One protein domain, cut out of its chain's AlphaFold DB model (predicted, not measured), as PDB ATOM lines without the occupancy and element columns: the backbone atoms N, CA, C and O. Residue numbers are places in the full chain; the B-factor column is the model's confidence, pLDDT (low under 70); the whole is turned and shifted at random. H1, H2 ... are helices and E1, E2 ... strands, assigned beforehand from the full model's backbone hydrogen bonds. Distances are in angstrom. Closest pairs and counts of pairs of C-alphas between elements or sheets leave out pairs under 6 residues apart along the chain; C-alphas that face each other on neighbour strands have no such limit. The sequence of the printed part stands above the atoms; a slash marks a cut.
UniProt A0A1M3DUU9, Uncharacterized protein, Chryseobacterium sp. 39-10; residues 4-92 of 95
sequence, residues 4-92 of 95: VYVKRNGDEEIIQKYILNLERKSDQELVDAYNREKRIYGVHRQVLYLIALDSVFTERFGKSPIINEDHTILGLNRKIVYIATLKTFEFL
ATOM      1  N   VAL A   4     -49.182  79.984 339.098       57.66
ATOM      2  CA  VAL A   4     -48.302  78.879 338.693       57.66
ATOM      3  C   VAL A   4     -48.082  77.964 339.890       57.66
ATOM      4  O   VAL A   4     -47.562  78.399 340.920       57.66
ATOM      5  N   TYR A   5     -48.489  76.702 339.766       64.69
ATOM      6  CA  TYR A   5     -48.229  75.705 340.794       64.69
ATOM      7  C   TYR A   5     -46.768  75.258 340.718       64.69
ATOM      8  O   TYR A   5     -46.314  74.720 339.711       64.69
ATOM      9  N   VAL A   6     -46.026  75.471 341.806       67.25
ATOM     10  CA  VAL A   6     -44.681  74.916 341.990       67.25
ATOM     11  C   VAL A   6     -44.781  73.841 343.062       67.25
ATOM     12  O   VAL A   6     -45.013  74.162 344.228       67.25
ATOM     13  N   LYS A   7     -44.629  72.574 342.660       72.25
ATOM     14  CA  LYS A   7     -44.727  71.402 343.540       72.25
ATOM     15  C   LYS A   7     -43.738  71.501 344.705       72.25
ATOM     16  O   LYS A   7     -42.540  71.689 344.490       72.25
ATOM     17  N   ARG A   8     -44.230  71.335 345.934       78.62
ATOM     18  CA  ARG A   8     -43.424  71.262 347.163       78.62
ATOM     19  C   ARG A   8     -43.527  69.873 347.789       78.62
ATOM     20  O   ARG A   8     -44.497  69.147 347.578       78.62
ATOM     21  N   ASN A   9     -42.531  69.507 348.597       75.38
ATOM     22  CA  ASN A   9     -42.601  68.283 349.398       75.38
ATOM     23  C   ASN A   9     -43.822  68.332 350.334       75.38
ATOM     24  O   ASN A   9     -44.028  69.326 351.028       75.38
ATOM     25  N   GLY A  10     -44.624  67.263 350.332       81.75
ATOM     26  CA  GLY A  10     -45.869  67.144 351.104       81.75
ATOM     27  C   GLY A  10     -47.138  67.623 350.382       81.75
ATOM     28  O   GLY A  10     -48.238  67.343 350.852       81.75
ATOM     29  N   ASP A  11     -47.025  68.289 349.226       86.50
ATOM     30  CA  ASP A  11     -48.201  68.743 348.469       86.50
ATOM     31  C   ASP A  11     -49.034  67.572 347.943       86.50
ATOM     32  O   ASP A  11     -50.261  67.622 347.987       86.50
ATOM     33  N   GLU A  12     -48.381  66.495 347.498       84.88
ATOM     34  CA  GLU A  12     -49.067  65.295 347.011       84.88
ATOM     35  C   GLU A  12     -49.931  64.654 348.094       84.88
ATOM     36  O   GLU A  12     -51.088  64.343 347.837       84.88
ATOM     37  N   GLU A  13     -49.428  64.525 349.323       89.75
ATOM     38  CA  GLU A  13     -50.200  63.966 350.440       89.75
ATOM     39  C   GLU A  13     -51.443  64.809 350.746       89.75
ATOM     40  O   GLU A  13     -52.520  64.287 351.044       89.75
ATOM     41  N   ILE A  14     -51.310  66.132 350.641       90.62
ATOM     42  CA  ILE A  14     -52.407  67.073 350.854       90.62
ATOM     43  C   ILE A  14     -53.442  66.955 349.730       90.62
ATOM     44  O   ILE A  14     -54.637  66.885 350.021       90.62
ATOM     45  N   ILE A  15     -52.995  66.915 348.472       89.19
ATOM     46  CA  ILE A  15     -53.864  66.733 347.303       89.19
ATOM     47  C   ILE A  15     -54.614  65.407 347.426       89.19
ATOM     48  O   ILE A  15     -55.837  65.399 347.338       89.19
ATOM     49  N   GLN A  16     -53.915  64.310 347.721       89.38
ATOM     50  CA  GLN A  16     -54.523  62.988 347.884       89.38
ATOM     51  C   GLN A  16     -55.549  62.966 349.016       89.38
ATOM     52  O   GLN A  16     -56.650  62.438 348.864       89.38
ATOM     53  N   LYS A  17     -55.255  63.625 350.142       94.12
ATOM     54  CA  LYS A  17     -56.232  63.780 351.224       94.12
ATOM     55  C   LYS A  17     -57.473  64.553 350.772       94.12
ATOM     56  O   LYS A  17     -58.575  64.232 351.214       94.12
ATOM     57  N   TYR A  18     -57.328  65.579 349.935       94.31
ATOM     58  CA  TYR A  18     -58.482  66.288 349.382       94.31
ATOM     59  C   TYR A  18     -59.264  65.426 348.394       94.31
ATOM     60  O   TYR A  18     -60.482  65.363 348.535       94.31
ATOM     61  N   ILE A  19     -58.591  64.714 347.484       92.94
ATOM     62  CA  ILE A  19     -59.217  63.787 346.529       92.94
ATOM     63  C   ILE A  19     -60.080  62.766 347.277       92.94
ATOM     64  O   ILE A  19     -61.289  62.739 347.072       92.94
ATOM     65  N   LEU A  20     -59.518  62.056 348.261       93.75
ATOM     66  CA  LEU A  20     -60.252  61.061 349.057       93.75
ATOM     67  C   LEU A  20     -61.488  61.637 349.766       93.75
ATOM     68  O   LEU A  20     -62.492  60.950 349.951       93.75
ATOM     69  N   ASN A  21     -61.428  62.897 350.206       94.31
ATOM     70  CA  ASN A  21     -62.572  63.562 350.832       94.31
ATOM     71  C   ASN A  21     -63.629  63.995 349.808       94.31
ATOM     72  O   ASN A  21     -64.816  64.000 350.133       94.31
ATOM     73  N   LEU A  22     -63.208  64.393 348.608       94.31
ATOM     74  CA  LEU A  22     -64.082  64.821 347.519       94.31
ATOM     75  C   LEU A  22     -64.764  63.627 346.841       94.31
ATOM     76  O   LEU A  22     -65.950  63.705 346.550       94.31
ATOM     77  N   GLU A  23     -64.074  62.500 346.678       92.31
ATOM     78  CA  GLU A  23     -64.638  61.261 346.124       92.31
ATOM     79  C   GLU A  23     -65.807  60.722 346.955       92.31
ATOM     80  O   GLU A  23     -66.772  60.190 346.409       92.31
ATOM     81  N   ARG A  24     -65.759  60.912 348.277       94.50
ATOM     82  CA  ARG A  24     -66.830  60.509 349.203       94.50
ATOM     83  C   ARG A  24     -68.086  61.372 349.103       94.50
ATOM     84  O   ARG A  24     -69.105  61.007 349.682       94.50
ATOM     85  N   LYS A  25     -68.015  62.522 348.431       94.25
ATOM     86  CA  LYS A  25     -69.167  63.402 348.225       94.25
ATOM     87  C   LYS A  25     -70.069  62.838 347.140       94.25
ATOM     88  O   LYS A  25     -69.594  62.245 346.172       94.25
ATOM     89  N   SER A  26     -71.366  63.084 347.266       94.69
ATOM     90  CA  SER A  26     -72.294  62.964 346.142       94.69
ATOM     91  C   SER A  26     -71.989  64.006 345.060       94.69
ATOM     92  O   SER A  26     -71.306  65.003 345.300       94.69
ATOM     93  N   ASP A  27     -72.519  63.794 343.860       94.06
ATOM     94  CA  ASP A  27     -72.320  64.705 342.729       94.06
ATOM     95  C   ASP A  27     -72.810  66.127 343.037       94.06
ATOM     96  O   ASP A  27     -72.125  67.102 342.729       94.06
ATOM     97  N   GLN A  28     -73.955  66.252 343.717       93.00
ATOM     98  CA  GLN A  28     -74.487  67.543 344.155       93.00
ATOM     99  C   GLN A  28     -73.559  68.216 345.171       93.00
ATOM    100  O   GLN A  28     -73.249  69.397 345.040       93.00
ATOM    101  N   GLU A  29     -73.070  67.474 346.167       94.38
ATOM    102  CA  GLU A  29     -72.144  68.014 347.166       94.38
ATOM    103  C   GLU A  29     -70.804  68.434 346.558       94.38
ATOM    104  O   GLU A  29     -70.161  69.356 347.063       94.38
ATOM    105  N   LEU A  30     -70.368  67.757 345.495       93.88
ATOM    106  CA  LEU A  30     -69.161  68.100 344.756       93.88
ATOM    107  C   LEU A  30     -69.348  69.415 343.980       93.88
ATOM    108  O   LEU A  30     -68.497  70.304 344.051       93.88
ATOM    109  N   VAL A  31     -70.499  69.580 343.322       92.56
ATOM    110  CA  VAL A  31     -70.907  70.840 342.681       92.56
ATOM    111  C   VAL A  31     -71.020  71.979 343.699       92.56
ATOM    112  O   VAL A  31     -70.499  73.073 343.468       92.56
ATOM    113  N   ASP A  32     -71.619  71.727 344.861       92.31
ATOM    114  CA  ASP A  32     -71.721  72.717 345.933       92.31
ATOM    115  C   ASP A  32     -70.344  73.090 346.498       92.31
ATOM    116  O   ASP A  32     -70.094  74.258 346.799       92.31
ATOM    117  N   ALA A  33     -69.436  72.118 346.632       91.69
ATOM    118  CA  ALA A  33     -68.069  72.348 347.087       91.69
ATOM    119  C   ALA A  33     -67.294  73.257 346.124       91.69
ATOM    120  O   ALA A  33     -66.613  74.170 346.584       91.69
ATOM    121  N   TYR A  34     -67.451  73.057 344.812       91.25
ATOM    122  CA  TYR A  34     -66.909  73.964 343.801       91.25
ATOM    123  C   TYR A  34     -67.533  75.365 343.909       91.25
ATOM    124  O   TYR A  34     -66.822  76.358 344.031       91.25
ATOM    125  N   ASN A  35     -68.865  75.462 343.956       89.94
ATOM    126  CA  ASN A  35     -69.573  76.748 343.986       89.94
ATOM    127  C   ASN A  35     -69.321  77.576 345.262       89.94
ATOM    128  O   ASN A  35     -69.581  78.786 345.277       89.94
ATOM    129  N   ARG A  36     -68.852  76.945 346.347       88.19
ATOM    130  CA  ARG A  36     -68.430  77.630 347.581       88.19
ATOM    131  C   ARG A  36     -67.120  78.395 347.411       88.19
ATOM    132  O   ARG A  36     -66.935  79.402 348.100       88.19
ATOM    133  N   GLU A  37     -66.248  77.972 346.500       82.94
ATOM    134  CA  GLU A  37     -65.022  78.696 346.172       82.94
ATOM    135  C   GLU A  37     -65.384  79.971 345.397       82.94
ATOM    136  O   GLU A  37     -65.501  79.997 344.177       82.94
ATOM    137  N   LYS A  38     -65.636  81.068 346.119       67.88
ATOM    138  CA  LYS A  38     -66.103  82.323 345.504       67.88
ATOM    139  C   LYS A  38     -65.015  83.048 344.710       67.88
ATOM    140  O   LYS A  38     -65.342  83.781 343.780       67.88
ATOM    141  N   ARG A  39     -63.750  82.943 345.135       69.62
ATOM    142  CA  ARG A  39     -62.596  83.660 344.563       69.62
ATOM    143  C   ARG A  39     -61.296  82.917 344.852       69.62
ATOM    144  O   ARG A  39     -61.119  82.407 345.955       69.62
ATOM    145  N   ILE A  40     -60.368  82.945 343.898       71.12
ATOM    146  CA  ILE A  40     -58.990  82.485 344.096       71.12
ATOM    147  C   ILE A  40     -58.196  83.622 344.744       71.12
ATOM    148  O   ILE A  40     -57.952  84.648 344.112       71.12
ATOM    149  N   TYR A  41     -57.787  83.435 345.996       71.19
ATOM    150  CA  TYR A  41     -56.929  84.379 346.723       71.19
ATOM    151  C   TYR A  41     -55.436  84.069 346.548       71.19
ATOM    152  O   TYR A  41     -54.588  84.759 347.104       71.19
ATOM    153  N   GLY A  42     -55.103  83.031 345.773       68.31
ATOM    154  CA  GLY A  42     -53.725  82.666 345.448       68.31
ATOM    155  C   GLY A  42     -52.954  82.030 346.606       68.31
ATOM    156  O   GLY A  42     -51.724  82.041 346.631       68.31
ATOM    157  N   VAL A  43     -53.671  81.488 347.591       80.00
ATOM    158  CA  VAL A  43     -53.062  80.754 348.699       80.00
ATOM    159  C   VAL A  43     -52.706  79.350 348.220       80.00
ATOM    160  O   VAL A  43     -53.554  78.657 347.665       80.00
ATOM    161  N   HIS A  44     -51.482  78.895 348.505       82.62
ATOM    162  CA  HIS A  44     -50.976  77.572 348.100       82.62
ATOM    163  C   HIS A  44     -51.959  76.432 348.414       82.62
ATOM    164  O   HIS A  44     -52.285  75.631 347.550       82.62
ATOM    165  N   ARG A  45     -52.531  76.408 349.625       85.69
ATOM    166  CA  ARG A  45     -53.539  75.408 350.033       85.69
ATOM    167  C   ARG A  45     -54.801  75.423 349.173       85.69
ATOM    168  O   ARG A  45     -55.359  74.361 348.920       85.69
ATOM    169  N   GLN A  46     -55.237  76.604 348.736       84.69
ATOM    170  CA  GLN A  46     -56.384  76.733 347.846       84.69
ATOM    171  C   GLN A  46     -56.052  76.134 346.478       84.69
ATOM    172  O   GLN A  46     -56.846  75.368 345.955       84.69
ATOM    173  N   VAL A  47     -54.853  76.389 345.946       84.12
ATOM    174  CA  VAL A  47     -54.385  75.773 344.692       84.12
ATOM    175  C   VAL A  47     -54.379  74.250 344.795       84.12
ATOM    176  O   VAL A  47     -54.945  73.594 343.929       84.12
ATOM    177  N   LEU A  48     -53.831  73.676 345.872       87.88
ATOM    178  CA  LEU A  48     -53.843  72.220 346.081       87.88
ATOM    179  C   LEU A  48     -55.268  71.644 346.113       87.88
ATOM    180  O   LEU A  48     -55.522  70.579 345.554       87.88
ATOM    181  N   TYR A  49     -56.203  72.350 346.751       90.19
ATOM    182  CA  TYR A  49     -57.608  71.953 346.784       90.19
ATOM    183  C   TYR A  49     -58.271  72.040 345.400       90.19
ATOM    184  O   TYR A  49     -59.019  71.142 345.022       90.19
ATOM    185  N   LEU A  50     -57.955  73.075 344.616       88.44
ATOM    186  CA  LEU A  50     -58.440  73.224 343.244       88.44
ATOM    187  C   LEU A  50     -57.884  72.137 342.313       88.44
ATOM    188  O   LEU A  50     -58.638  71.622 341.499       88.44
ATOM    189  N   ILE A  51     -56.620  71.724 342.474       87.56
ATOM    190  CA  ILE A  51     -56.050  70.571 341.746       87.56
ATOM    191  C   ILE A  51     -56.838  69.297 342.069       87.56
ATOM    192  O   ILE A  51     -57.191  68.534 341.174       87.56
ATOM    193  N   ALA A  52     -57.143  69.072 343.350       91.56
ATOM    194  CA  ALA A  52     -57.930  67.916 343.762       91.56
ATOM    195  C   ALA A  52     -59.353  67.946 343.176       91.56
ATOM    196  O   ALA A  52     -59.833  66.923 342.693       91.56
ATOM    197  N   LEU A  53     -60.016  69.109 343.171       91.56
ATOM    198  CA  LEU A  53     -61.317  69.281 342.518       91.56
ATOM    199  C   LEU A  53     -61.236  68.990 341.015       91.56
ATOM    200  O   LEU A  53     -62.067  68.244 340.514       91.56
ATOM    201  N   ASP A  54     -60.240  69.533 340.317       90.38
ATOM    202  CA  ASP A  54     -60.047  69.350 338.873       90.38
ATOM    203  C   ASP A  54     -59.947  67.863 338.505       90.38
ATOM    204  O   ASP A  54     -60.644  67.382 337.607       90.38
ATOM    205  N   SER A  55     -59.155  67.118 339.283       90.25
ATOM    206  CA  SER A  55     -59.003  65.670 339.142       90.25
ATOM    207  C   SER A  55     -60.332  64.936 339.331       90.25
ATOM    208  O   SER A  55     -60.752  64.186 338.451       90.25
ATOM    209  N   VAL A  56     -61.030  65.178 340.449       93.38
ATOM    210  CA  VAL A  56     -62.272  64.455 340.780       93.38
ATOM    211  C   VAL A  56     -63.405  64.803 339.812       93.38
ATOM    212  O   VAL A  56     -64.181  63.928 339.433       93.38
ATOM    213  N   PHE A  57     -63.508  66.060 339.371       92.69
ATOM    214  CA  PHE A  57     -64.493  66.457 338.364       92.69
ATOM    215  C   PHE A  57     -64.224  65.790 337.013       92.69
ATOM    216  O   PHE A  57     -65.157  65.273 336.397       92.69
ATOM    217  N   THR A  58     -62.962  65.759 336.576       90.88
ATOM    218  CA  THR A  58     -62.570  65.112 335.318       90.88
ATOM    219  C   THR A  58     -62.874  63.620 335.345       90.88
ATOM    220  O   THR A  58     -63.469  63.104 334.403       90.88
ATOM    221  N   GLU A  59     -62.539  62.935 336.436       91.19
ATOM    222  CA  GLU A  59     -62.812  61.505 336.586       91.19
ATOM    223  C   GLU A  59     -64.316  61.203 336.624       91.19
ATOM    224  O   GLU A  59     -64.786  60.257 335.994       91.19
ATOM    225  N   ARG A  60     -65.094  62.032 337.327       91.75
ATOM    226  CA  ARG A  60     -66.518  61.774 337.564       91.75
ATOM    227  C   ARG A  60     -67.431  62.193 336.417       91.75
ATOM    228  O   ARG A  60     -68.409  61.504 336.135       91.75
ATOM    229  N   PHE A  61     -67.147  63.326 335.784       90.75
ATOM    230  CA  PHE A  61     -68.015  63.926 334.767       90.75
ATOM    231  C   PHE A  61     -67.386  63.949 333.371       90.75
ATOM    232  O   PHE A  61     -68.027  64.417 332.432       90.75
ATOM    233  N   GLY A  62     -66.133  63.503 333.223       89.31
ATOM    234  CA  GLY A  62     -65.374  63.591 331.972       89.31
ATOM    235  C   GLY A  62     -64.971  65.019 331.582       89.31
ATOM    236  O   GLY A  62     -64.395  65.222 330.516       89.31
ATOM    237  N   LYS A  63     -65.293  66.018 332.416       89.81
ATOM    238  CA  LYS A  63     -64.993  67.442 332.213       89.81
ATOM    239  C   LYS A  63     -64.815  68.151 333.555       89.81
ATOM    240  O   LYS A  63     -65.433  67.766 334.546       89.81
ATOM    241  N   SER A  64     -64.026  69.222 333.567       89.31
ATOM    242  CA  SER A  64     -63.779  70.043 334.755       89.31
ATOM    243  C   SER A  64     -64.280  71.478 334.577       89.31
ATOM    244  O   SER A  64     -64.141  72.050 333.493       89.31
ATOM    245  N   PRO A  65     -64.866  72.092 335.621       86.69
ATOM    246  CA  PRO A  65     -65.197  73.509 335.617       86.69
ATOM    247  C   PRO A  65     -63.980  74.403 335.918       86.69
ATOM    248  O   PRO A  65     -64.114  75.624 335.890       86.69
ATOM    249  N   ILE A  66     -62.805  73.844 336.212       85.88
ATOM    250  CA  ILE A  66     -61.590  74.602 336.526       85.88
ATOM    251  C   ILE A  66     -60.784  74.823 335.243       85.88
ATOM    252  O   ILE A  66     -60.609  73.907 334.446       85.88
ATOM    253  N   ILE A  67     -60.290  76.047 335.032       77.56
ATOM    254  CA  ILE A  67     -59.426  76.348 333.886       77.56
ATOM    255  C   ILE A  67     -57.973  76.074 334.287       77.56
ATOM    256  O   ILE A  67     -57.405  76.786 335.124       77.56
ATOM    257  N   ASN A  68     -57.373  75.066 333.657       70.06
ATOM    258  CA  ASN A  68     -55.968  74.690 333.784       70.06
ATOM    259  C   ASN A  68     -55.269  74.866 332.422       70.06
ATOM    260  O   ASN A  68     -55.733  74.324 331.424       70.06
ATOM    261  N   GLU A  69     -54.170  75.621 332.382       62.44
ATOM    262  CA  GLU A  69     -53.224  75.639 331.253       62.44
ATOM    263  C   GLU A  69     -51.854  75.209 331.771       62.44
ATOM    264  O   GLU A  69     -51.318  75.871 332.662       62.44
ATOM    265  N   ASP A  70     -51.270  74.149 331.205       58.62
ATOM    266  CA  ASP A  70     -49.876  73.740 331.437       58.62
ATOM    267  C   ASP A  70     -49.446  73.809 332.918       58.62
ATOM    268  O   ASP A  70     -48.499  74.506 333.288       58.62
ATOM    269  N   HIS A  71     -50.178  73.107 333.792       54.66
ATOM    270  CA  HIS A  71     -49.935  73.052 335.245       54.66
ATOM    271  C   HIS A  71     -50.164  74.377 335.996       54.66
ATOM    272  O   HIS A  71     -49.701  74.561 337.125       54.66
ATOM    273  N   THR A  72     -50.905  75.300 335.391       55.91
ATOM    274  CA  THR A  72     -51.260  76.591 335.973       55.91
ATOM    275  C   THR A  72     -52.769  76.680 336.143       55.91
ATOM    276  O   THR A  72     -53.513  76.657 335.165       55.91
ATOM    277  N   ILE A  73     -53.234  76.850 337.384       63.53
ATOM    278  CA  ILE A  73     -54.650  77.134 337.633       63.53
ATOM    279  C   ILE A  73     -54.894  78.604 337.290       63.53
ATOM    280  O   ILE A  73     -54.379  79.521 337.942       63.53
ATOM    281  N   LEU A  74     -55.662  78.825 336.226       57.69
ATOM    282  CA  LEU A  74     -55.929  80.149 335.668       57.69
ATOM    283  C   LEU A  74     -57.125  80.836 336.324       57.69
ATOM    284  O   LEU A  74     -57.180  82.067 336.379       57.69
ATOM    285  N   GLY A  75     -58.086  80.057 336.817       65.56
ATOM    286  CA  GLY A  75     -59.338  80.601 337.311       65.56
ATOM    287  C   GLY A  75     -60.376  79.540 337.641       65.56
ATOM    288  O   GLY A  75     -60.276  78.383 337.235       65.56
ATOM    289  N   LEU A  76     -61.397  79.983 338.367       70.56
ATOM    290  CA  LEU A  76     -62.675  79.293 338.472       70.56
ATOM    291  C   LEU A  76     -63.579  79.826 337.362       70.56
ATOM    292  O   LEU A  76     -63.621  81.040 337.138       70.56
ATOM    293  N   ASN A  77     -64.303  78.940 336.684       70.31
ATOM    294  CA  ASN A  77     -65.398  79.352 335.816       70.31
ATOM    295  C   ASN A  77     -66.583  79.886 336.641       70.31
ATOM    296  O   ASN A  77     -66.555  79.970 337.872       70.31
ATOM    297  N   ARG A  78     -67.665  80.237 335.946       83.06
ATOM    298  CA  ARG A  78     -68.945  80.603 336.562       83.06
ATOM    299  C   ARG A  78     -69.486  79.461 337.428       83.06
ATOM    300  O   ARG A  78     -69.012  78.325 337.365       83.06
ATOM    301  N   LYS A  79     -70.502  79.772 338.235       86.69
ATOM    302  CA  LYS A  79     -71.211  78.753 339.012       86.69
ATOM    303  C   LYS A  79     -71.788  77.685 338.087       86.69
ATOM    304  O   LYS A  79     -72.205  77.979 336.967       86.69
ATOM    305  N   ILE A  80     -71.839  76.464 338.591       90.50
ATOM    306  CA  ILE A  80     -72.373  75.302 337.880       90.50
ATOM    307  C   ILE A  80     -73.563  74.715 338.635       90.50
ATOM    308  O   ILE A  80     -73.698  74.905 339.844       90.50
ATOM    309  N   VAL A  81     -74.427  73.992 337.933       91.69
ATOM    310  CA  VAL A  81     -75.561  73.265 338.514       91.69
ATOM    311  C   VAL A  81     -75.464  71.808 338.104       91.69
ATOM    312  O   VAL A  81     -75.180  71.501 336.947       91.69
ATOM    313  N   TYR A  82     -75.701  70.914 339.058       92.75
ATOM    314  CA  TYR A  82     -75.784  69.489 338.788       92.75
ATOM    315  C   TYR A  82     -77.129  69.140 338.141       92.75
ATOM    316  O   TYR A  82     -78.192  69.525 338.630       92.75
ATOM    317  N   ILE A  83     -77.081  68.378 337.053       89.62
ATOM    318  CA  ILE A  83     -78.235  67.875 336.313       89.62
ATOM    319  C   ILE A  83     -78.322  66.364 336.542       89.62
ATOM    320  O   ILE A  83     -77.676  65.573 335.854       89.62
ATOM    321  N   ALA A  84     -79.161  65.956 337.497       86.81
ATOM    322  CA  ALA A  84     -79.307  64.555 337.898       86.81
ATOM    323  C   ALA A  84     -79.773  63.626 336.759       86.81
ATOM    324  O   ALA A  84     -79.380  62.463 336.714       86.81
ATOM    325  N   THR A  85     -80.574  64.130 335.814       86.88
ATOM    326  CA  THR A  85     -81.063  63.349 334.662       86.88
ATOM    327  C   THR A  85     -79.949  62.955 333.697       86.88
ATOM    328  O   THR A  85     -80.006  61.883 333.105       86.88
ATOM    329  N   LEU A  86     -78.931  63.805 333.562       86.38
ATOM    330  CA  LEU A  86     -77.789  63.602 332.670       86.38
ATOM    331  C   LEU A  86     -76.529  63.149 333.422       86.38
ATOM    332  O   LEU A  86     -75.510  62.892 332.787       86.38
ATOM    333  N   LYS A  87     -76.587  63.073 334.762       88.06
ATOM    334  CA  LYS A  87     -75.442  62.809 335.654       88.06
ATOM    335  C   LYS A  87     -74.225  63.678 335.324       88.06
ATOM    336  O   LYS A  87     -73.088  63.221 335.318       88.06
ATOM    337  N   THR A  88     -74.472  64.946 335.018       90.81
ATOM    338  CA  THR A  88     -73.436  65.905 334.622       90.81
ATOM    339  C   THR A  88     -73.732  67.274 335.217       90.81
ATOM    340  O   THR A  88     -74.761  67.459 335.863       90.81
ATOM    341  N   PHE A  89     -72.839  68.238 335.022       90.44
ATOM    342  CA  PHE A  89     -73.063  69.624 335.417       90.44
ATOM    343  C   PHE A  89     -73.054  70.549 334.201       90.44
ATOM    344  O   PHE A  89     -72.380  70.281 333.205       90.44
ATOM    345  N   GLU A  90     -73.760  71.668 334.316       89.56
ATOM    346  CA  GLU A  90     -73.769  72.741 333.320       89.56
ATOM    347  C   GLU A  90     -73.488  74.091 333.978       89.56
ATOM    348  O   GLU A  90     -73.754  74.288 335.168       89.56
ATOM    349  N   PHE A  91     -72.926  75.019 333.207       87.19
ATOM    350  CA  PHE A  91     -72.671  76.379 333.675       87.19
ATOM    351  C   PHE A  91     -73.975  77.174 333.745       87.19
ATOM    352  O   PHE A  91     -74.816  77.102 332.851       87.19
ATOM    353  N   LEU A  92     -74.130  77.969 334.804       83.25
ATOM    354  CA  LEU A  92     -75.211  78.943 334.890       83.25
ATOM    355  C   LEU A  92     -74.969  80.050 333.859       83.25
ATOM    356  O   LEU A  92     -73.984  80.791 333.940       83.25
TER     357      LEU A  92
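Overview. This is residues 4 to 92 of the 95 residues of an uncharacterized protein of Chryseobacterium sp. 39-10 (UniProt A0A1M3DUU9). Helix H3 runs through the middle, with H1 packed on one side of it and the small strand hairpin E1 and E2 on the opposite side. Towards one end of the elongated body, H2 packs on a second small hairpin, E3 and E4. The printed part has 89 residues with three named helices, then four named strands in two separate antiparallel pairs; the class is mixed, helices and strands. It is compact, with a radius of gyration of the C-alphas of 12.7 A, and spans 41 by 24 by 21 A.

Arrangement. H1, residues 11 to 23, touches H3, residues 44 to 61, the same way at a steep tilt of 43 degrees; H3 uses residues 48 to 56 alone, and the closest C-alphas, of Ile 19 and Ala 52, are 5.1 A apart. H2, residues 27 to 36, is close to H3 but not clearly touching, with C-alphas 34 and 53 closest at 7.4 A. In these helices every O i to N i+4 pair is within hydrogen-bond range. E1, residues 66 to 69, and E2, residues 72 to 76, form an antiparallel hairpin, with N 67 and O 75 3.2 A apart. The closest C-alphas of H3 and E1, of Asp 54 and Ile 66, are 6.0 A apart. E3, residues 80 to 83, and E4, residues 88 to 91, form another antiparallel hairpin, with N 81 and O 90 2.9 A apart. The closest C-alphas of H2 and E3, of Gln 28 and Tyr 82, are 5.9 A apart. E2 and E3 are apart.

Along the chain. H1 begins at C-alpha 11 (-48.201, 68.743, 348.469) and is 18.2 A long; H2 measures 14.3 A and H3 25.6 A. E1 measures 9.9 A, E2 12.0 A and E3 9.6 A. E4, 10.5 A, ends at C-alpha 91 (-72.671, 76.379, 333.675).

Size, cuts and confidence. The C-alphas farthest apart, of Asn 9 and Thr 85, are 41.5 A apart. The printed part has no cut and no long link. Confidence is under 70 at residues 4 to 6, 38 to 39, 42 and 69 to 75.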